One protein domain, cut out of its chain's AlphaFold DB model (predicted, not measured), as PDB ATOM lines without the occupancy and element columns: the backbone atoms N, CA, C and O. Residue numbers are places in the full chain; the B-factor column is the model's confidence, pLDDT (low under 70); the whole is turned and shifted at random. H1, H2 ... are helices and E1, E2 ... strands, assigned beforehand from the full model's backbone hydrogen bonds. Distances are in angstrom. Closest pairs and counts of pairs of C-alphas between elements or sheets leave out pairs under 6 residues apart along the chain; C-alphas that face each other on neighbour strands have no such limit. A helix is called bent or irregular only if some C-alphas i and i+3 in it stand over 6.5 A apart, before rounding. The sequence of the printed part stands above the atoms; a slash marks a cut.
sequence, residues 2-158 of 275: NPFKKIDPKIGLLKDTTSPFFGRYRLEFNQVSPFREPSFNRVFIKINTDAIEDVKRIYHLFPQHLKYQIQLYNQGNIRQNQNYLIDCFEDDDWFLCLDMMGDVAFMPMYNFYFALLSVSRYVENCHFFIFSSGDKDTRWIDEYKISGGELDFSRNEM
ATOM      1  N   ASN A   2      57.831  36.077  -5.175       92.50
ATOM      2  CA  ASN A   2      57.373  36.423  -6.538       92.50
ATOM      3  C   ASN A   2      57.444  35.193  -7.481       92.50
ATOM      4  O   ASN A   2      58.538  34.902  -7.980       92.50
ATOM      5  N   PRO A   3      56.332  34.473  -7.754       91.75
ATOM      6  CA  PRO A   3      56.308  33.346  -8.697       91.75
ATOM      7  C   PRO A   3      56.545  33.737 -10.165       91.75
ATOM      8  O   PRO A   3      56.906  32.884 -10.973       91.75
ATOM      9  N   PHE A   4      56.365  35.008 -10.527       92.75
ATOM     10  CA  PHE A   4      56.380  35.480 -11.913       92.75
ATOM     11  C   PHE A   4      57.750  35.979 -12.377       92.75
ATOM     12  O   PHE A   4      57.965  36.175 -13.568       92.75
ATOM     13  N   LYS A   5      58.719  36.110 -11.461       87.69
ATOM     14  CA  LYS A   5      60.059  36.659 -11.734       87.69
ATOM     15  C   LYS A   5      60.819  35.963 -12.876       87.69
ATOM     16  O   LYS A   5      61.717  36.559 -13.459       87.69
ATOM     17  N   LYS A   6      60.507  34.694 -13.164       88.62
ATOM     18  CA  LYS A   6      61.161  33.887 -14.215       88.62
ATOM     19  C   LYS A   6      60.362  33.800 -15.521       88.62
ATOM     20  O   LYS A   6      60.795  33.107 -16.437       88.62
ATOM     21  N   ILE A   7      59.203  34.447 -15.596       88.56
ATOM     22  CA  ILE A   7      58.362  34.470 -16.795       88.56
ATOM     23  C   ILE A   7      58.953  35.488 -17.776       88.56
ATOM     24  O   ILE A   7      59.337  36.584 -17.370       88.56
ATOM     25  N   ASP A   8      59.054  35.127 -19.058       86.12
ATOM     26  CA  ASP A   8      59.534  36.052 -20.091       86.12
ATOM     27  C   ASP A   8      58.551  37.239 -20.207       86.12
ATOM     28  O   ASP A   8      57.358  37.025 -20.444       86.12
ATOM     29  N   PRO A   9      59.008  38.498 -20.081       82.75
ATOM     30  CA  PRO A   9      58.145  39.665 -20.256       82.75
ATOM     31  C   PRO A   9      57.362  39.678 -21.577       82.75
ATOM     32  O   PRO A   9      56.271  40.238 -21.631       82.75
ATOM     33  N   LYS A  10      57.870  39.029 -22.635       82.56
ATOM     34  CA  LYS A  10      57.183  38.916 -23.931       82.56
ATOM     35  C   LYS A  10      55.898  38.092 -23.873       82.56
ATOM     36  O   LYS A  10      55.008  38.329 -24.685       82.56
ATOM     37  N   ILE A  11      55.800  37.134 -22.950       84.94
ATOM     38  CA  ILE A  11      54.574  36.345 -22.744       84.94
ATOM     39  C   ILE A  11      53.673  36.949 -21.665       84.94
ATOM     40  O   ILE A  11      52.484  36.648 -21.626       84.94
ATOM     41  N   GLY A  12      54.211  37.862 -20.852       81.50
ATOM     42  CA  GLY A  12      53.560  38.464 -19.692       81.50
ATOM     43  C   GLY A  12      52.285  39.269 -19.947       81.50
ATOM     44  O   GLY A  12      51.599  39.605 -18.994       81.50
ATOM     45  N   LEU A  13      51.968  39.588 -21.205       88.44
ATOM     46  CA  LEU A  13      50.740  40.282 -21.618       88.44
ATOM     47  C   LEU A  13      49.938  39.476 -22.656       88.44
ATOM     48  O   LEU A  13      49.059  40.013 -23.328       88.44
ATOM     49  N   LEU A  14      50.239  38.187 -22.824       86.69
ATOM     50  CA  LEU A  14      49.509  37.312 -23.736       86.69
ATOM     51  C   LEU A  14      48.364  36.596 -23.014       86.69
ATOM     52  O   LEU A  14      48.353  36.407 -21.796       86.69
ATOM     53  N   LYS A  15      47.375  36.150 -23.791       85.69
ATOM     54  CA  LYS A  15      46.386  35.181 -23.313       85.69
ATOM     55  C   LYS A  15      46.955  33.770 -23.453       85.69
ATOM     56  O   LYS A  15      46.562  33.019 -24.340       85.69
ATOM     57  N   ASP A  16      47.916  33.432 -22.605       87.62
ATOM     58  CA  ASP A  16      48.522  32.103 -22.578       87.62
ATOM     59  C   ASP A  16      47.666  31.138 -21.751       87.62
ATOM     60  O   ASP A  16      47.734  31.102 -20.521       87.62
ATOM     61  N   THR A  17      46.851  30.343 -22.441       89.19
ATOM     62  CA  THR A  17      45.997  29.327 -21.815       89.19
ATOM     63  C   THR A  17      46.767  28.096 -21.340       89.19
ATOM     64  O   THR A  17      46.173  27.220 -20.720       89.19
ATOM     65  N   THR A  18      48.061  27.990 -21.662       89.88
ATOM     66  CA  THR A  18      48.924  26.878 -21.233       89.88
ATOM     67  C   THR A  18      49.664  27.174 -19.932       89.88
ATOM     68  O   THR A  18      50.257  26.273 -19.339       89.88
ATOM     69  N   SER A  19      49.611  28.425 -19.467       89.06
ATOM     70  CA  SER A  19      50.231  28.829 -18.214       89.06
ATOM     71  C   SER A  19      49.665  28.040 -17.025       89.06
ATOM     72  O   SER A  19      48.446  27.913 -16.907       89.06
ATOM     73  N   PRO A  20      50.506  27.615 -16.060       87.94
ATOM     74  CA  PRO A  20      50.022  27.068 -14.791       87.94
ATOM     75  C   PRO A  20      49.283  28.106 -13.928       87.94
ATOM     76  O   PRO A  20      48.652  27.741 -12.945       87.94
ATOM     77  N   PHE A  21      49.366  29.393 -14.284       88.94
ATOM     78  CA  PHE A  21      48.649  30.492 -13.638       88.94
ATOM     79  C   PHE A  21      47.426  30.943 -14.441       88.94
ATOM     80  O   PHE A  21      46.862  31.991 -14.129       88.94
ATOM     81  N   PHE A  22      47.069  30.222 -15.512       90.38
ATOM     82  CA  PHE A  22      45.840  30.454 -16.255       90.38
ATOM     83  C   PHE A  22      44.664  29.834 -15.516       90.38
ATOM     84  O   PHE A  22      44.684  28.655 -15.163       90.38
ATOM     85  N   GLY A  23      43.603  30.613 -15.350       88.19
ATOM     86  CA  GLY A  23      42.422  30.138 -14.659       88.19
ATOM     87  C   GLY A  23      41.195  30.983 -14.923       88.19
ATOM     88  O   GLY A  23      41.208  31.950 -15.691       88.19
ATOM     89  N   ARG A  24      40.123  30.542 -14.275       87.88
ATOM     90  CA  ARG A  24      38.860  31.246 -14.131       87.88
ATOM     91  C   ARG A  24      38.867  31.859 -12.732       87.88
ATOM     92  O   ARG A  24      38.913  31.099 -11.773       87.88
ATOM     93  N   TYR A  25      38.845  33.182 -12.626       86.94
ATOM     94  CA  TYR A  25      38.984  33.875 -11.345       86.94
ATOM     95  C   TYR A  25      37.828  34.834 -11.095       86.94
ATOM     96  O   TYR A  25      37.498  35.628 -11.973       86.94
ATOM     97  N   ARG A  26      37.280  34.804  -9.882       87.62
ATOM     98  CA  ARG A  26      36.510  35.909  -9.302       87.62
ATOM     99  C   ARG A  26      37.464  36.629  -8.359       87.62
ATOM    100  O   ARG A  26      37.971  35.978  -7.460       87.62
ATOM    101  N   LEU A  27      37.797  37.885  -8.627       87.88
ATOM    102  CA  LEU A  27      38.909  38.607  -8.004       87.88
ATOM    103  C   LEU A  27      38.371  39.768  -7.187       87.88
ATOM    104  O   LEU A  27      37.531  40.513  -7.685       87.88
ATOM    105  N   GLU A  28      38.949  39.938  -6.009       88.31
ATOM    106  CA  GLU A  28      38.788  41.129  -5.181       88.31
ATOM    107  C   GLU A  28      40.037  42.006  -5.290       88.31
ATOM    108  O   GLU A  28      41.150  41.501  -5.492       88.31
ATOM    109  N   PHE A  29      39.853  43.319  -5.137       90.56
ATOM    110  CA  PHE A  29      40.909  44.326  -5.242       90.56
ATOM    111  C   PHE A  29      40.849  45.271  -4.044       90.56
ATOM    112  O   PHE A  29      39.964  46.121  -3.970       90.56
ATOM    113  N   ASN A  30      41.816  45.169  -3.129       91.06
ATOM    114  CA  ASN A  30      41.728  45.852  -1.837       91.06
ATOM    115  C   ASN A  30      42.916  46.806  -1.675       91.06
ATOM    116  O   ASN A  30      44.065  46.374  -1.545       91.06
ATOM    117  N   GLN A  31      42.653  48.116  -1.695       92.81
ATOM    118  CA  GLN A  31      43.690  49.146  -1.637       92.81
ATOM    119  C   GLN A  31      44.048  49.529  -0.195       92.81
ATOM    120  O   GLN A  31      43.200  49.985   0.561       92.81
ATOM    121  N   VAL A  32      45.326  49.399   0.167       93.88
ATOM    122  CA  VAL A  32      45.876  49.827   1.465       93.88
ATOM    123  C   VAL A  32      46.277  51.297   1.424       93.88
ATOM    124  O   VAL A  32      46.019  52.053   2.356       93.88
ATOM    125  N   SER A  33      46.984  51.694   0.364       92.62
ATOM    126  CA  SER A  33      47.553  53.031   0.245       92.62
ATOM    127  C   SER A  33      47.657  53.477  -1.219       92.62
ATOM    128  O   SER A  33      47.967  52.657  -2.087       92.62
ATOM    129  N   PRO A  34      47.439  54.768  -1.502       91.25
ATOM    130  CA  PRO A  34      46.667  55.675  -0.651       91.25
ATOM    131  C   PRO A  34      45.252  55.113  -0.455       91.25
ATOM    132  O   PRO A  34      44.702  54.441  -1.325       91.25
ATOM    133  N   PHE A  35      44.701  55.321   0.733       85.25
ATOM    134  CA  PHE A  35      43.440  54.705   1.119       85.25
ATOM    135  C   PHE A  35      42.281  55.516   0.534       85.25
ATOM    136  O   PHE A  35      41.944  56.581   1.050       85.25
ATOM    137  N   ARG A  36      41.749  55.059  -0.606       75.31
ATOM    138  CA  ARG A  36      40.689  55.732  -1.365       75.31
ATOM    139  C   ARG A  36      39.390  54.960  -1.220       75.31
ATOM    140  O   ARG A  36      39.130  54.016  -1.955       75.31
ATOM    141  N   GLU A  37      38.602  55.359  -0.236       66.88
ATOM    142  CA  GLU A  37      37.342  54.712   0.119       66.88
ATOM    143  C   GLU A  37      36.208  55.275  -0.748       66.88
ATOM    144  O   GLU A  37      35.693  56.359  -0.467       66.88
ATOM    145  N   PRO A  38      35.799  54.552  -1.805       53.62
ATOM    146  CA  PRO A  38      34.356  54.399  -1.945       53.62
ATOM    147  C   PRO A  38      33.864  52.985  -2.291       53.62
ATOM    148  O   PRO A  38      32.658  52.787  -2.240       53.62
ATOM    149  N   SER A  39      34.717  51.988  -2.579       58.53
ATOM    150  CA  SER A  39      34.249  50.615  -2.876       58.53
ATOM    151  C   SER A  39      35.281  49.533  -2.540       58.53
ATOM    152  O   SER A  39      36.439  49.665  -2.933       58.53
ATOM    153  N   PHE A  40      34.846  48.452  -1.885       62.00
ATOM    154  CA  PHE A  40      35.703  47.413  -1.296       62.00
ATOM    155  C   PHE A  40      36.433  46.496  -2.290       62.00
ATOM    156  O   PHE A  40      37.351  45.801  -1.877       62.00
ATOM    157  N   ASN A  41      36.127  46.577  -3.590       78.50
ATOM    158  CA  ASN A  41      36.703  45.711  -4.628       78.50
ATOM    159  C   ASN A  41      37.305  46.490  -5.802       78.50
ATOM    160  O   ASN A  41      37.190  46.081  -6.960       78.50
ATOM    161  N   ARG A  42      37.915  47.648  -5.525       86.69
ATOM    162  CA  ARG A  42      38.600  48.453  -6.541       86.69
ATOM    163  C   ARG A  42      39.919  49.008  -6.038       86.69
ATOM    164  O   ARG A  42      40.069  49.373  -4.875       86.69
ATOM    165  N   VAL A  43      40.859  49.153  -6.964       92.00
ATOM    166  CA  VAL A  43      42.121  49.861  -6.733       92.00
ATOM    167  C   VAL A  43      42.230  51.009  -7.722       92.00
ATOM    168  O   VAL A  43      42.128  50.817  -8.933       92.00
ATOM    169  N   PHE A  44      42.496  52.202  -7.203       92.69
ATOM    170  CA  PHE A  44      42.693  53.410  -7.992       92.69
ATOM    171  C   PHE A  44      44.154  53.839  -7.918       92.69
ATOM    172  O   PHE A  44      44.666  54.109  -6.830       92.69
ATOM    173  N   ILE A  45      44.824  53.931  -9.064       95.31
ATOM    174  CA  ILE A  45      46.236  54.309  -9.149       95.31
ATOM    175  C   ILE A  45      46.363  55.553 -10.026       95.31
ATOM    176  O   ILE A  45      46.201  55.480 -11.247       95.31
ATOM    177  N   LYS A  46      46.657  56.697  -9.407       96.62
ATOM    178  CA  LYS A  46      46.875  57.965 -10.106       96.62
ATOM    179  C   LYS A  46      48.121  57.893 -10.982       96.62
ATOM    180  O   LYS A  46      49.162  57.375 -10.576       96.62
ATOM    181  N   ILE A  47      48.008  58.448 -12.181       98.25
ATOM    182  CA  ILE A  47      49.108  58.612 -13.126       98.25
ATOM    183  C   ILE A  47      49.752  59.978 -12.885       98.25
ATOM    184  O   ILE A  47      49.055  60.980 -12.716       98.25
ATOM    185  N   ASN A  48      51.082  60.028 -12.891       96.56
ATOM    186  CA  ASN A  48      51.815  61.286 -12.796       96.56
ATOM    187  C   ASN A  48      51.520  62.140 -14.037       96.56
ATOM    188  O   ASN A  48      51.570  61.649 -15.167       96.56
ATOM    189  N   THR A  49      51.190  63.418 -13.833       93.88
ATOM    190  CA  THR A  49      50.672  64.306 -14.887       93.88
ATOM    191  C   THR A  49      51.607  64.422 -16.094       93.88
ATOM    192  O   THR A  49      51.152  64.478 -17.234       93.88
ATOM    193  N   ASP A  50      52.916  64.411 -15.862       95.38
ATOM    194  CA  ASP A  50      53.954  64.476 -16.893       95.38
ATOM    195  C   ASP A  50      54.098  63.181 -17.713       95.38
ATOM    196  O   ASP A  50      54.687  63.203 -18.792       95.38
ATOM    197  N   ALA A  51      53.520  62.072 -17.247       96.62
ATOM    198  CA  ALA A  51      53.653  60.747 -17.846       96.62
ATOM    199  C   ALA A  51      52.374  60.218 -18.523       96.62
ATOM    200  O   ALA A  51      52.366  59.095 -19.037       96.62
ATOM    201  N   ILE A  52      51.288  61.002 -18.555       97.31
ATOM    202  CA  ILE A  52      49.970  60.565 -19.060       97.31
ATOM    203  C   ILE A  52      50.061  59.977 -20.475       97.31
ATOM    204  O   ILE A  52      49.516  58.904 -20.745       97.31
ATOM    205  N   GLU A  53      50.760  60.651 -21.387       97.88
ATOM    206  CA  GLU A  53      50.860  60.214 -22.784       97.88
ATOM    207  C   GLU A  53      51.697  58.940 -22.957       97.88
ATOM    208  O   GLU A  53      51.425  58.143 -23.858       97.88
ATOM    209  N   ASP A  54      52.679  58.705 -22.089       98.00
ATOM    210  CA  ASP A  54      53.452  57.462 -22.093       98.00
ATOM    211  C   ASP A  54      52.619  56.302 -21.542       98.00
ATOM    212  O   ASP A  54      52.584  55.225 -22.146       98.00
ATOM    213  N   VAL A  55      51.855  56.529 -20.468       98.00
ATOM    214  CA  VAL A  55      50.931  55.520 -19.931       98.00
ATOM    215  C   VAL A  55      49.840  55.173 -20.941       98.00
ATOM    216  O   VAL A  55      49.568  53.992 -21.136       98.00
ATOM    217  N   LYS A  56      49.266  56.149 -21.658       97.94
ATOM    218  CA  LYS A  56      48.299  55.883 -22.741       97.94
ATOM    219  C   LYS A  56      48.882  54.973 -23.822       97.94
ATOM    220  O   LYS A  56      48.209  54.038 -24.261       97.94
ATOM    221  N   ARG A  57      50.133  55.210 -24.238       97.69
ATOM    222  CA  ARG A  57      50.822  54.361 -25.224       97.69
ATOM    223  C   ARG A  57      51.028  52.942 -24.705       97.69
ATOM    224  O   ARG A  57      50.729  51.997 -25.427       97.69
ATOM    225  N   ILE A  58      51.490  52.791 -23.463       96.69
ATOM    226  CA  ILE A  58      51.692  51.480 -22.826       96.69
ATOM    227  C   ILE A  58      50.357  50.743 -22.686       96.69
ATOM    228  O   ILE A  58      50.236  49.595 -23.108       96.69
ATOM    229  N   TYR A  59      49.328  51.423 -22.182       96.69
ATOM    230  CA  TYR A  59      47.982  50.883 -22.024       96.69
ATOM    231  C   TYR A  59      47.386  50.418 -23.355       96.69
ATOM    232  O   TYR A  59      46.709  49.392 -23.414       96.69
ATOM    233  N   HIS A  60      47.666  51.113 -24.464       95.50
ATOM    234  CA  HIS A  60      47.203  50.685 -25.782       95.50
ATOM    235  C   HIS A  60      47.719  49.286 -26.160       95.50
ATOM    236  O   HIS A  60      46.997  48.543 -26.828       95.50
ATOM    237  N   LEU A  61      48.894  48.891 -25.657       93.19
ATOM    238  CA  LEU A  61      49.487  47.567 -25.862       93.19
ATOM    239  C   LEU A  61      48.865  46.476 -24.980       93.19
ATOM    240  O   LEU A  61      49.107  45.296 -25.229       93.19
ATOM    241  N   PHE A  62      48.067  46.829 -23.965       93.50
ATOM    242  CA  PHE A  62      47.416  45.824 -23.129       93.50
ATOM    243  C   PHE A  62      46.404  45.023 -23.956       93.50
ATOM    244  O   PHE A  62      45.643  45.595 -24.753       93.50
ATOM    245  N   PRO A  63      46.359  43.696 -23.768       91.00
ATOM    246  CA  PRO A  63      45.405  42.858 -24.468       91.00
ATOM    247  C   PRO A  63      43.981  43.147 -23.980       91.00
ATOM    248  O   PRO A  63      43.760  43.532 -22.830       91.00
ATOM    249  N   GLN A  64      42.992  42.907 -24.843       88.88
ATOM    250  CA  GLN A  64      41.600  43.253 -24.548       88.88
ATOM    251  C   GLN A  64      41.064  42.582 -23.274       88.88
ATOM    252  O   GLN A  64      40.337  43.214 -22.518       88.88
ATOM    253  N   HIS A  65      41.444  41.327 -22.998       86.12
ATOM    254  CA  HIS A  65      40.996  40.628 -21.787       86.12
ATOM    255  C   HIS A  65      41.474  41.304 -20.499       86.12
ATOM    256  O   HIS A  65      40.759  41.263 -19.504       86.12
ATOM    257  N   LEU A  66      42.649  41.940 -20.525       89.00
ATOM    258  CA  LEU A  66      43.192  42.667 -19.383       89.00
ATOM    259  C   LEU A  66      42.593  44.070 -19.278       89.00
ATOM    260  O   LEU A  66      42.307  44.523 -18.177       89.00
ATOM    261  N   LYS A  67      42.332  44.729 -20.413       91.31
ATOM    262  CA  LYS A  67      41.630  46.021 -20.455       91.31
ATOM    263  C   LYS A  67      40.209  45.960 -19.898       91.31
ATOM    264  O   LYS A  67      39.663  47.004 -19.604       91.31
ATOM    265  N   TYR A  68      39.594  44.784 -19.746       87.88
ATOM    266  CA  TYR A  68      38.332  44.657 -19.001       87.88
ATOM    267  C   TYR A  68      38.514  44.756 -17.483       87.88
ATOM    268  O   TYR A  68      37.555  45.072 -16.792       87.88
ATOM    269  N   GLN A  69      39.720  44.474 -16.985       89.44
ATOM    270  CA  GLN A  69      40.051  44.417 -15.559       89.44
ATOM    271  C   GLN A  69      40.843  45.641 -15.086       89.44
ATOM    272  O   GLN A  69      40.816  45.984 -13.913       89.44
ATOM    273  N   ILE A  70      41.578  46.286 -15.995       93.25
ATOM    274  CA  ILE A  70      42.329  47.516 -15.746       93.25
ATOM    275  C   ILE A  70      41.802  48.560 -16.721       93.25
ATOM    276  O   ILE A  70      42.084  48.472 -17.913       93.25
ATOM    277  N   GLN A  71      41.038  49.524 -16.224       91.94
ATOM    278  CA  GLN A  71      40.509  50.636 -17.007       91.94
ATOM    279  C   GLN A  71      41.422  51.851 -16.886       91.94
ATOM    280  O   GLN A  71      41.969  52.121 -15.819       91.94
ATOM    281  N   LEU A  72      41.553  52.608 -17.971       94.88
ATOM    282  CA  LEU A  72      42.208  53.912 -17.967       94.88
ATOM    283  C   LEU A  72      41.137  54.998 -18.028       94.88
ATOM    284  O   LEU A  72      40.395  55.076 -19.008       94.88
ATOM    285  N   TYR A  73      41.099  55.850 -17.011       92.38
ATOM    286  CA  TYR A  73      40.110  56.910 -16.893       92.38
ATOM    287  C   TYR A  73      40.741  58.290 -16.746       92.38
ATOM    288  O   TYR A  73      41.876  58.444 -16.300       92.38
ATOM    289  N   ASN A  74      39.938  59.288 -17.103       93.75
ATOM    290  CA  ASN A  74      40.089  60.667 -16.671       93.75
ATOM    291  C   ASN A  74      38.878  61.026 -15.801       93.75
ATOM    292  O   ASN A  74      37.747  60.711 -16.182       93.75
ATOM    293  N   GLN A  75      39.112  61.667 -14.657       89.88
ATOM    294  CA  GLN A  75      38.064  61.946 -13.671       89.88
ATOM    295  C   GLN A  75      36.983  62.896 -14.209       89.88
ATOM    296  O   GLN A  75      35.794  62.611 -14.055       89.88
ATOM    297  N   GLY A  76      37.370  63.974 -14.899       89.44
ATOM    298  CA  GLY A  76      36.422  64.923 -15.486       89.44
ATOM    299  C   GLY A  76      35.470  64.254 -16.480       89.44
ATOM    300  O   GLY A  76      34.259  64.475 -16.444       89.44
ATOM    301  N   ASN A  77      35.986  63.338 -17.306       88.00
ATOM    302  CA  ASN A  77      35.164  62.547 -18.224       88.00
ATOM    303  C   ASN A  77      34.190  61.601 -17.498       88.00
ATOM    304  O   ASN A  77      33.087  61.375 -17.992       88.00
ATOM    305  N   ILE A  78      34.557  61.030 -16.345       85.00
ATOM    306  CA  ILE A  78      33.645  60.186 -15.550       85.00
ATOM    307  C   ILE A  78      32.469  61.016 -15.027       85.00
ATOM    308  O   ILE A  78      31.315  60.619 -15.213       85.00
ATOM    309  N   ARG A  79      32.754  62.180 -14.427       83.94
ATOM    310  CA  ARG A  79      31.728  63.081 -13.875       83.94
ATOM    311  C   ARG A  79      30.766  63.572 -14.960       83.94
ATOM    312  O   ARG A  79      29.555  63.548 -14.760       83.94
ATOM    313  N   GLN A  80      31.276  63.925 -16.144       83.94
ATOM    314  CA  GLN A  80      30.444  64.321 -17.291       83.94
ATOM    315  C   GLN A  80      29.491  63.211 -17.759       83.94
ATOM    316  O   GLN A  80      28.377  63.499 -18.189       83.94
ATOM    317  N   ASN A  81      29.906  61.947 -17.648       78.25
ATOM    318  CA  ASN A  81      29.090  60.784 -18.001       78.25
ATOM    319  C   ASN A  81      28.185  60.303 -16.848       78.25
ATOM    320  O   ASN A  81      27.641  59.203 -16.926       78.25
ATOM    321  N   GLN A  82      28.021  61.113 -15.792       64.50
ATOM    322  CA  GLN A  82      27.141  60.861 -14.641       64.50
ATOM    323  C   GLN A  82      27.432  59.558 -13.877       64.50
ATOM    324  O   GLN A  82      26.561  59.026 -13.191       64.50
ATOM    325  N   ASN A  83      28.657  59.030 -13.960       63.91
ATOM    326  CA  ASN A  83      29.055  57.872 -13.164       63.91
ATOM    327  C   ASN A  83      29.675  58.332 -11.836       63.91
ATOM    328  O   ASN A  83      30.887  58.274 -11.641       63.91
ATOM    329  N   TYR A  84      28.824  58.807 -10.926       58.53
ATOM    330  CA  TYR A  84      29.224  59.378  -9.631       58.53
ATOM    331  C   TYR A  84      29.826  58.358  -8.647       58.53
ATOM    332  O   TYR A  84      30.332  58.739  -7.599       58.53
ATOM    333  N   LEU A  85      29.818  57.061  -8.982       65.25
ATOM    334  CA  LEU A  85      30.372  55.996  -8.136       65.25
ATOM    335  C   LEU A  85      31.910  55.992  -8.091       65.25
ATOM    336  O   LEU A  85      32.500  55.270  -7.289       65.25
ATOM    337  N   ILE A  86      32.569  56.753  -8.970       74.62
ATOM    338  CA  ILE A  86      34.025  56.907  -8.999       74.62
ATOM    339  C   ILE A  86      34.342  58.398  -8.936       74.62
ATOM    340  O   ILE A  86      34.404  59.080  -9.959       74.62
ATOM    341  N   ASP A  87      34.540  58.899  -7.719       77.75
ATOM    342  CA  ASP A  87      34.845  60.305  -7.473       77.75
ATOM    343  C   ASP A  87      35.944  60.472  -6.416       77.75
ATOM    344  O   ASP A  87      35.691  60.778  -5.252       77.75
ATOM    345  N   CYS A  88      37.187  60.173  -6.801       80.69
ATOM    346  CA  CYS A  88      38.320  60.102  -5.870       80.69
ATOM    347  C   CYS A  88      39.521  60.976  -6.265       80.69
ATOM    348  O   CYS A  88      40.573  60.898  -5.621       80.69
ATOM    349  N   PHE A  89      39.361  61.813  -7.294       88.69
ATOM    350  CA  PHE A  89      40.408  62.661  -7.864       88.69
ATOM    351  C   PHE A  89      39.884  64.034  -8.322       88.69
ATOM    352  O   PHE A  89      38.682  64.297  -8.298       88.69
ATOM    353  N   GLU A  90      40.789  64.911  -8.761       90.50
ATOM    354  CA  GLU A  90      40.437  66.171  -9.429       90.50
ATOM    355  C   GLU A  90      40.134  65.938 -10.918       90.50
ATOM    356  O   GLU A  90      40.605  64.960 -11.491       90.50
ATOM    357  N   ASP A  91      39.386  66.832 -11.574       90.50
ATOM    358  CA  ASP A  91      38.914  66.639 -12.963       90.50
ATOM    359  C   ASP A  91      40.034  66.327 -13.972       90.50
ATOM    360  O   ASP A  91      39.876  65.477 -14.857       90.50
ATOM    361  N   ASP A  92      41.181  66.988 -13.821       93.25
ATOM    362  CA  ASP A  92      42.329  66.846 -14.720       93.25
ATOM    363  C   ASP A  92      43.121  65.547 -14.492       93.25
ATOM    364  O   ASP A  92      43.985  65.187 -15.299       93.25
ATOM    365  N   ASP A  93      42.830  64.811 -13.420       94.88
ATOM    366  CA  ASP A  93      43.571  63.611 -13.069       94.88
ATOM    367  C   ASP A  93      43.242  62.437 -13.997       94.88
ATOM    368  O   ASP A  93      42.096  62.172 -14.380       94.88
ATOM    369  N   TRP A  94      44.295  61.691 -14.326       96.94
ATOM    370  CA  TRP A  94      44.220  60.408 -15.010       96.94
ATOM    371  C   TRP A  94      44.627  59.300 -14.053       96.94
ATOM    372  O   TRP A  94      45.565  59.452 -13.269       96.94
ATOM    373  N   PHE A  95      43.944  58.164 -14.134       95.56
ATOM    374  CA  PHE A  95      44.209  57.041 -13.249       95.56
ATOM    375  C   PHE A  95      43.883  55.703 -13.904       95.56
ATOM    376  O   PHE A  95      43.059  55.603 -14.818       95.56
ATOM    377  N   LEU A  96      44.549  54.665 -13.410       95.31
ATOM    378  CA  LEU A  96      44.178  53.281 -13.655       95.31
ATOM    379  C   LEU A  96      43.191  52.847 -12.571       95.31
ATOM    380  O   LEU A  96      43.454  53.024 -11.384       95.31
ATOM    381  N   CYS A  97      42.067  52.276 -12.983       92.56
ATOM    382  CA  CYS A  97      41.106  51.627 -12.100       92.56
ATOM    383  C   CYS A  97      41.190  50.120 -12.324       92.56
ATOM    384  O   CYS A  97      40.927  49.649 -13.433       92.56
ATOM    385  N   LEU A  98      41.591  49.375 -11.299       92.81
ATOM    386  CA  LEU A  98      41.500  47.923 -11.293       92.81
ATOM    387  C   LEU A  98      40.167  47.558 -10.648       92.81
ATOM    388  O   LEU A  98      39.916  47.920  -9.501       92.81
ATOM    389  N   ASP A  99      39.328  46.880 -11.416       86.31
ATOM    390  CA  ASP A  99      37.960  46.513 -11.065       86.31
ATOM    391  C   ASP A  99      37.593  45.256 -11.858       86.31
ATOM    392  O   ASP A  99      37.941  45.135 -13.039       86.31
ATOM    393  N   MET A 100      36.846  44.344 -11.242       77.56
ATOM    394  CA  MET A 100      36.152  43.322 -12.001       77.56
ATOM    395  C   MET A 100      34.827  43.860 -12.558       77.56
ATOM    396  O   MET A 100      33.758  43.671 -11.990       77.56
ATOM    397  N   MET A 101      34.870  44.418 -13.772       66.81
ATOM    398  CA  MET A 101      33.666  44.855 -14.506       66.81
ATOM    399  C   MET A 101      32.687  43.708 -14.874       66.81
ATOM    400  O   MET A 101      31.670  43.948 -15.522       66.81
ATOM    401  N   GLY A 102      32.998  42.455 -14.532       64.06
ATOM    402  CA  GLY A 102      32.158  41.274 -14.757       64.06
ATOM    403  C   GLY A 102      32.239  40.308 -13.573       64.06
ATOM    404  O   GLY A 102      32.873  40.601 -12.577       64.06
ATOM    405  N   ASP A 103      31.629  39.130 -13.664       71.94
ATOM    406  CA  ASP A 103      31.666  38.168 -12.548       71.94
ATOM    407  C   ASP A 103      32.946  37.317 -12.489       71.94
ATOM    408  O   ASP A 103      33.206  36.649 -11.486       71.94
ATOM    409  N   VAL A 104      33.684  37.238 -13.605       85.00
ATOM    410  CA  VAL A 104      34.773  36.274 -13.802       85.00
ATOM    411  C   VAL A 104      35.793  36.756 -14.843       85.00
ATOM    412  O   VAL A 104      35.425  37.127 -15.960       85.00
ATOM    413  N   ALA A 105      37.086  36.617 -14.543       85.88
ATOM    414  CA  ALA A 105      38.202  36.803 -15.470       85.88
ATOM    415  C   ALA A 105      38.796  35.461 -15.956       85.88
ATOM    416  O   ALA A 105      38.944  34.513 -15.188       85.88
ATOM    417  N   PHE A 106      39.188  35.396 -17.237       88.56
ATOM    418  CA  PHE A 106      39.840  34.230 -17.860       88.56
ATOM    419  C   PHE A 106      41.195  34.611 -18.457       88.56
ATOM    420  O   PHE A 106      41.285  35.007 -19.628       88.56
ATOM    421  N   MET A 107      42.255  34.512 -17.660       90.25
ATOM    422  CA  MET A 107      43.596  34.947 -18.056       90.25
ATOM    423  C   MET A 107      44.675  34.361 -17.141       90.25
ATOM    424  O   MET A 107      44.346  33.894 -16.054       90.25
ATOM    425  N   PRO A 108      45.957  34.393 -17.541       92.00
ATOM    426  CA  PRO A 108      47.033  34.119 -16.604       92.00
ATOM    427  C   PRO A 108      47.203  35.264 -15.595       92.00
ATOM    428  O   PRO A 108      47.268  36.431 -15.987       92.00
ATOM    429  N   MET A 109      47.321  34.939 -14.301       90.94
ATOM    430  CA  MET A 109      47.421  35.948 -13.228       90.94
ATOM    431  C   MET A 109      48.650  36.853 -13.328       90.94
ATOM    432  O   MET A 109      48.596  38.011 -12.913       90.94
ATOM    433  N   TYR A 110      49.738  36.379 -13.944       93.38
ATOM    434  CA  TYR A 110      50.920  37.210 -14.171       93.38
ATOM    435  C   TYR A 110      50.643  38.435 -15.056       93.38
ATOM    436  O   TYR A 110      51.452  39.359 -15.064       93.38
ATOM    437  N   ASN A 111      49.516  38.479 -15.782       94.12
ATOM    438  CA  ASN A 111      49.167  39.630 -16.613       94.12
ATOM    439  C   ASN A 111      49.017  40.914 -15.792       94.12
ATOM    440  O   ASN A 111      49.461  41.961 -16.253       94.12
ATOM    441  N   PHE A 112      48.467  40.846 -14.573       94.50
ATOM    442  CA  PHE A 112      48.436  42.011 -13.679       94.50
ATOM    443  C   PHE A 112      49.846  42.458 -13.308       94.50
ATOM    444  O   PHE A 112      50.168  43.638 -13.430       94.50
ATOM    445  N   TYR A 113      50.707  41.512 -12.928       95.94
ATOM    446  CA  TYR A 113      52.097  41.798 -12.587       95.94
ATOM    447  C   TYR A 113      52.841  42.509 -13.718       95.94
ATOM    448  O   TYR A 113      53.418  43.566 -13.483       95.94
ATOM    449  N   PHE A 114      52.795  41.997 -14.948       96.38
ATOM    450  CA  PHE A 114      53.496  42.631 -16.068       96.38
ATOM    451  C   PHE A 114      52.872  43.958 -16.499       96.38
ATOM    452  O   PHE A 114      53.599  44.875 -16.882       96.38
ATOM    453  N   ALA A 115      51.550  44.091 -16.405       95.88
ATOM    454  CA  ALA A 115      50.873  45.349 -16.684       95.88
ATOM    455  C   ALA A 115      51.299  46.440 -15.704       95.88
ATOM    456  O   ALA A 115      51.754  47.499 -16.131       95.88
ATOM    457  N   LEU A 116      51.255  46.152 -14.404       96.88
ATOM    458  CA  LEU A 116      51.682  47.076 -13.357       96.88
ATOM    459  C   LEU A 116      53.185  47.359 -13.434       96.88
ATOM    460  O   LEU A 116      53.597  48.507 -13.306       96.88
ATOM    461  N   LEU A 117      54.001  46.347 -13.742       96.44
ATOM    462  CA  LEU A 117      55.440  46.513 -13.956       96.44
ATOM    463  C   LEU A 117      55.736  47.471 -15.118       96.44
ATOM    464  O   LEU A 117      56.685  48.247 -15.056       96.44
ATOM    465  N   SER A 118      54.928  47.430 -16.182       96.06
ATOM    466  CA  SER A 118      55.126  48.288 -17.354       96.06
ATOM    467  C   SER A 118      54.816  49.763 -17.086       96.06
ATOM    468  O   SER A 118      55.387  50.630 -17.748       96.06
ATOM    469  N   VAL A 119      53.963  50.056 -16.097       97.12
ATOM    470  CA  VAL A 119      53.533  51.420 -15.756       97.12
ATOM    471  C   VAL A 119      54.113  51.943 -14.439       97.12
ATOM    472  O   VAL A 119      53.960  53.127 -14.160       97.12
ATOM    473  N   SER A 120      54.808  51.114 -13.650       97.25
ATOM    474  CA  SER A 120      55.166  51.412 -12.251       97.25
ATOM    475  C   SER A 120      55.906  52.735 -12.055       97.25
ATOM    476  O   SER A 120      55.673  53.430 -11.076       97.25
ATOM    477  N   ARG A 121      56.764  53.121 -13.005       97.50
ATOM    478  CA  ARG A 121      57.550  54.367 -12.950       97.50
ATOM    479  C   ARG A 121      56.758  55.647 -13.232       97.50
ATOM    480  O   ARG A 121      57.292  56.734 -13.050       97.50
ATOM    481  N   TYR A 122      55.536  55.518 -13.738       98.19
ATOM    482  CA  TYR A 122      54.707  56.626 -14.220       98.19
ATOM    483  C   TYR A 122      53.488  56.884 -13.338       98.19
ATOM    484  O   TYR A 122      52.682  57.762 -13.636       98.19
ATOM    485  N   VAL A 123      53.327  56.093 -12.285       97.75
ATOM    486  CA  VAL A 123      52.195  56.170 -11.374       97.75
ATOM    487  C   VAL A 123      52.666  56.577  -9.987       97.75
ATOM    488  O   VAL A 123      53.860  56.546  -9.679       97.75
ATOM    489  N   GLU A 124      51.726  56.992  -9.155       96.12
ATOM    490  CA  GLU A 124      51.998  57.284  -7.754       96.12
ATOM    491  C   GLU A 124      52.428  56.034  -6.967       96.12
ATOM    492  O   GLU A 124      52.243  54.890  -7.391       96.12
ATOM    493  N   ASN A 125      52.943  56.261  -5.758       97.25
ATOM    494  CA  ASN A 125      53.161  55.171  -4.819       97.25
ATOM    495  C   ASN A 125      51.817  54.561  -4.408       97.25
ATOM    496  O   ASN A 125      50.902  55.285  -4.013       97.25
ATOM    497  N   CYS A 126      51.719  53.237  -4.420       96.00
ATOM    498  CA  CYS A 126      50.511  52.542  -3.996       96.00
ATOM    499  C   CYS A 126      50.822  51.191  -3.351       96.00
ATOM    500  O   CYS A 126      51.878  50.603  -3.566       96.00
ATOM    501  N   HIS A 127      49.879  50.681  -2.570       96.50
ATOM    502  CA  HIS A 127      49.926  49.369  -1.949       96.50
ATOM    503  C   HIS A 127      48.521  48.775  -1.955       96.50
ATOM    504  O   HIS A 127      47.587  49.416  -1.472       96.50
ATOM    505  N   PHE A 128      48.360  47.583  -2.516       95.75
ATOM    506  CA  PHE A 128      47.078  46.897  -2.597       95.75
ATOM    507  C   PHE A 128      47.241  45.385  -2.735       95.75
ATOM    508  O   PHE A 128      48.331  44.880  -3.011       95.75
ATOM    509  N   PHE A 129      46.124  44.683  -2.583       94.69
ATOM    510  CA  PHE A 129      46.031  43.242  -2.730       94.69
ATOM    511  C   PHE A 129      45.078  42.851  -3.857       94.69
ATOM    512  O   PHE A 129      44.087  43.539  -4.106       94.69
ATOM    513  N   ILE A 130      45.383  41.734  -4.513       93.19
ATOM    514  CA  ILE A 130      44.479  41.019  -5.415       93.19
ATOM    515  C   ILE A 130      44.389  39.581  -4.918       93.19
ATOM    516  O   ILE A 130      45.416  38.952  -4.677       93.19
ATOM    517  N   PHE A 131      43.193  39.025  -4.791       90.00
ATOM    518  CA  PHE A 131      43.024  37.599  -4.501       90.00
ATOM    519  C   PHE A 131      41.777  37.053  -5.177       90.00
ATOM    520  O   PHE A 131      40.898  37.816  -5.566       90.00
ATOM    521  N   SER A 132      41.712  35.732  -5.337       85.25
ATOM    522  CA  SER A 132      40.512  35.084  -5.862       85.25
ATOM    523  C   SER A 132      39.538  34.772  -4.725       85.25
ATOM    524  O   SER A 132      39.897  34.055  -3.793       85.25
ATOM    525  N   SER A 133      38.301  35.259  -4.813       77.94
ATOM    526  CA  SER A 133      37.208  34.998  -3.865       77.94
ATOM    527  C   SER A 133      36.242  33.891  -4.305       77.94
ATOM    528  O   SER A 133      35.239  33.622  -3.647       77.94
ATOM    529  N   GLY A 134      36.533  33.189  -5.403       69.56
ATOM    530  CA  GLY A 134      35.734  32.048  -5.847       69.56
ATOM    531  C   GLY A 134      36.435  31.158  -6.870       69.56
ATOM    532  O   GLY A 134      37.628  31.291  -7.132       69.56
ATOM    533  N   ASP A 135      35.669  30.235  -7.461       63.66
ATOM    534  CA  ASP A 135      36.081  29.415  -8.611       63.66
ATOM    535  C   ASP A 135      37.322  28.513  -8.403       63.66
ATOM    536  O   ASP A 135      38.191  28.402  -9.264       63.66
ATOM    537  N   LYS A 136      37.312  27.736  -7.308       61.25
ATOM    538  CA  LYS A 136      38.194  26.578  -7.001       61.25
ATOM    539  C   LYS A 136      39.609  26.874  -6.497       61.25
ATOM    540  O   LYS A 136      40.193  25.971  -5.903       61.25
ATOM    541  N   ASP A 137      40.161  28.066  -6.707       68.31
ATOM    542  CA  ASP A 137      41.480  28.434  -6.168       68.31
ATOM    543  C   ASP A 137      41.428  29.772  -5.431       68.31
ATOM    544  O   ASP A 137      41.797  30.812  -5.969       68.31
ATOM    545  N   THR A 138      40.935  29.724  -4.192       71.94
ATOM    546  CA  THR A 138      40.779  30.860  -3.270       71.94
ATOM    547  C   THR A 138      41.862  30.886  -2.195       71.94
ATOM    548  O   THR A 138      41.659  31.435  -1.123       71.94
ATOM    549  N   ARG A 139      43.006  30.236  -2.433       78.06
ATOM    550  CA  ARG A 139      44.045  30.041  -1.410       78.06
ATOM    551  C   ARG A 139      45.152  31.068  -1.413       78.06
ATOM    552  O   ARG A 139      45.954  31.061  -0.495       78.06
ATOM    553  N   TRP A 140      45.246  31.918  -2.421       89.44
ATOM    554  CA  TRP A 140      46.373  32.829  -2.554       89.44
ATOM    555  C   TRP A 140      45.925  34.278  -2.459       89.44
ATOM    556  O   TRP A 140      44.804  34.625  -2.822       89.44
ATOM    557  N   ILE A 141      46.849  35.120  -2.016       92.81
ATOM    558  CA  ILE A 141      46.733  36.570  -2.026       92.81
ATOM    559  C   ILE A 141      48.007  37.171  -2.610       92.81
ATOM    560  O   ILE A 141      49.126  36.854  -2.194       92.81
ATOM    561  N   ASP A 142      47.823  38.007  -3.621       95.44
ATOM    562  CA  ASP A 142      48.878  38.750  -4.284       95.44
ATOM    563  C   ASP A 142      48.958  40.156  -3.692       95.44
ATOM    564  O   ASP A 142      47.987  40.904  -3.705       95.44
ATOM    565  N   GLU A 143      50.131  40.526  -3.204       97.25
ATOM    566  CA  GLU A 143      50.469  41.849  -2.698       97.25
ATOM    567  C   GLU A 143      51.249  42.619  -3.764       97.25
ATOM    568  O   GLU A 143      52.266  42.138  -4.279       97.25
ATOM    569  N   TYR A 144      50.787  43.830  -4.066       97.81
ATOM    570  CA  TYR A 144      51.424  44.757  -4.992       97.81
ATOM    571  C   TYR A 144      51.776  46.040  -4.255       97.81
ATOM    572  O   TYR A 144      50.908  46.695  -3.675       97.81
ATOM    573  N   LYS A 145      53.045  46.441  -4.328       97.62
ATOM    574  CA  LYS A 145      53.518  47.706  -3.774       97.62
ATOM    575  C   LYS A 145      54.366  48.440  -4.802       97.62
ATOM    576  O   LYS A 145      55.393  47.939  -5.237       97.62
ATOM    577  N   ILE A 146      53.935  49.638  -5.177       98.12
ATOM    578  CA  ILE A 146      54.691  50.547  -6.032       98.12
ATOM    579  C   ILE A 146      55.271  51.643  -5.146       98.12
ATOM    580  O   ILE A 146      54.536  52.323  -4.429       98.12
ATOM    581  N   SER A 147      56.592  51.797  -5.166       96.44
ATOM    582  CA  SER A 147      57.295  52.810  -4.381       96.44
ATOM    583  C   SER A 147      58.488  53.340  -5.160       96.44
ATOM    584  O   SER A 147      59.349  52.572  -5.574       96.44
ATOM    585  N   GLY A 148      58.555  54.658  -5.365       93.44
ATOM    586  CA  GLY A 148      59.670  55.278  -6.088       93.44
ATOM    587  C   GLY A 148      59.799  54.795  -7.537       93.44
ATOM    588  O   GLY A 148      60.896  54.767  -8.084       93.44
ATOM    589  N   GLY A 149      58.686  54.378  -8.146       94.25
ATOM    590  CA  GLY A 149      58.640  53.852  -9.507       94.25
ATOM    591  C   GLY A 149      58.978  52.364  -9.656       94.25
ATOM    592  O   GLY A 149      58.906  51.829 -10.768       94.25
ATOM    593  N   GLU A 150      59.318  51.679  -8.565       96.62
ATOM    594  CA  GLU A 150      59.612  50.246  -8.546       96.62
ATOM    595  C   GLU A 150      58.393  49.446  -8.083       96.62
ATOM    596  O   GLU A 150      57.684  49.869  -7.172       96.62
ATOM    597  N   LEU A 151      58.147  48.296  -8.725       97.12
ATOM    598  CA  LEU A 151      57.099  47.355  -8.331       97.12
ATOM    599  C   LEU A 151      57.694  46.216  -7.497       97.12
ATOM    600  O   LEU A 151      58.378  45.334  -8.027       97.12
ATOM    601  N   ASP A 152      57.319  46.185  -6.227       97.19
ATOM    602  CA  ASP A 152      57.439  45.029  -5.355       97.19
ATOM    603  C   ASP A 152      56.176  44.170  -5.460       97.19
ATOM    604  O   ASP A 152      55.046  44.663  -5.442       97.19
ATOM    605  N   PHE A 153      56.373  42.858  -5.576       97.19
ATOM    606  CA  PHE A 153      55.282  41.901  -5.710       97.19
ATOM    607  C   PHE A 153      55.556  40.632  -4.912       97.19
ATOM    608  O   PHE A 153      56.657  40.062  -4.971       97.19
ATOM    609  N   SER A 154      54.534  40.146  -4.214       96.12
ATOM    610  CA  SER A 154      54.601  38.900  -3.466       96.12
ATOM    611  C   SER A 154      53.282  38.128  -3.564       96.12
ATOM    612  O   SER A 154      52.216  38.694  -3.387       96.12
ATOM    613  N   ARG A 155      53.349  36.822  -3.850       94.12
ATOM    614  CA  ARG A 155      52.229  35.894  -3.645       94.12
ATOM    615  C   ARG A 155      52.408  35.177  -2.316       94.12
ATOM    616  O   ARG A 155      53.512  34.671  -2.044       94.12
ATOM    617  N   ASN A 156      51.337  35.127  -1.535       93.00
ATOM    618  CA  ASN A 156      51.244  34.429  -0.258       93.00
ATOM    619  C   ASN A 156      50.045  33.481  -0.263       93.00
ATOM    620  O   ASN A 156      49.084  33.701  -0.992       93.00
ATOM    621  N   GLU A 157      50.115  32.437   0.555       90.12
ATOM    622  CA  GLU A 157      48.995  31.524   0.776       90.12
ATOM    623  C   GLU A 157      48.198  31.999   1.994       90.12
ATOM    624  O   GLU A 157      48.769  32.347   3.033       90.12
ATOM    625  N   MET A 158      46.880  32.015   1.858       88.38
ATOM    626  CA  MET A 158      45.922  32.231   2.927       88.38
ATOM    627  C   MET A 158      45.749  30.933   3.714       88.38
ATOM    628  O   MET A 158      45.791  29.829   3.173       88.38
TER     629      MET A 158
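This is residues 2 to 158 of the 275 residues of an uncharacterized protein of Muricauda ruestringensis (strain DSM 13258 / CIP 107369 / LMG 19739 / B1) (UniProt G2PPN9). Two antiparallel sheets stand like two walls meeting at an angle, the four-stranded E2 E7 E8 E9 and the three-stranded E3 E5 E4, with their edge strands E2 and E3 side by side and the helix H4 in the angle between them. H1 covers E5 and E4 of the smaller sheet, the short antiparallel pair E1 and E6 lies at one end, and H3 lies far out at the other. You have 157 printed residues with four named helices and nine named strands, in the order E1 E2 E3 H1 H2 E4 H3 E5 E6 H4 E7 E8 E9; the class is mixed, helices and strands. The whole is compact, with a radius of gyration of the C-alphas of 15.0 A, and the C-alphas span 41 by 28 by 26 A.

Begin in the largest sheet with E8, residues 140 to 147: find C-alpha 140 at (46.373, 32.829, -2.554) and follow the strand for 22.8 A. E9, residues 150 to 157, runs 23.5 A and ends at C-alpha 157, at (48.995, 31.524, 0.776). E7 is residues 126 to 132, 20.2 A long, and E2 is residues 27 to 33, 18.7 A long. H4, residues 110 to 122, starts at C-alpha 110, at (50.920, 37.210, -14.171), and is 19.8 A long; it is irregular, with C-alphas 118 and 121 7.9 A apart. In the second sheet look for E3 at residues 42 to 46, E5 at 94 to 99, 15.7 A long, and E4 at 70 to 74. H1, residues 49 to 60, is 17.8 A long and irregular too, with C-alphas 50 and 53 7.9 A apart. The short elements are H2, residues 64 to 67, H3, residues 75 to 80, E1, residues 22 to 25, and E6, residues 105 to 108.

The sheet E2 E7 E8 E9 is twisted, and E7 E8 E9 form a meander, each strand the antiparallel neighbour of the one before. Look for N 30 and O 129 at 3.0 A between E2 and E7, N 128 and O 144 at 2.9 A between E7 and E8, and N 143 and O 154 at 2.8 A between E8 and E9. H4 is on one face of this sheet, making two layers with it, over E8 and E9 at a height over the sheet of 9.2 A; it runs along the strands, at 10 degrees to E8 on the local plane. Its closest C-alphas to E9 are those of Ser 120 and Glu 150, 5.9 A apart. At the edge strand E2, the closest C-alphas to E3 are those of Phe 29 and Arg 42, 4.9 A apart. In the second sheet find N 45 and O 96 at 2.8 A between E3 and E5, and N 71 and O 97 at 2.8 A between E5 and E4. E3, H1 H2 and E4 form a split strand-helix-strand unit, two strands running the same way with E5 between them, and its crossover is right-handed. H1 and H4 are on one face of this sheet, again two layers; H1 lies over E5 and E4 at a height over the sheet of 9.1 A, slantwise to the strands. H1 and H4 touch, H4 with residues 118 to 122 alone, at a shallow tilt of 28 degrees, opposite ways; their closest C-alphas, those of Ala 51 and Tyr 122, are 5.6 A apart. H2 and H4 are close but not clearly touching, with C-alphas 66 and 111 the closest at 7.3 A. E1 runs on into E2 at 85 degrees across one residue; it pairs with E6, with N 25 and O 105 at 2.9 A. Every O i to N i+4 pair is within hydrogen-bond range in H3, against 6 of 8 in H1 and 7 of 9 in H4; H2 is too short for such a pair.

The two C-alphas farthest apart, those of Lys 6 and Gln 82, are 43.4 A apart. The printed part has no cut. The link from H3 to E5, residues 81 to 93, is long, and residues 2 to 21 also hold no named element. The mean pLDDT of the printed part is 88.5; look for values under 70 at residues 37 to 40, 82 to 85, 101 to 102 and 134 to 137.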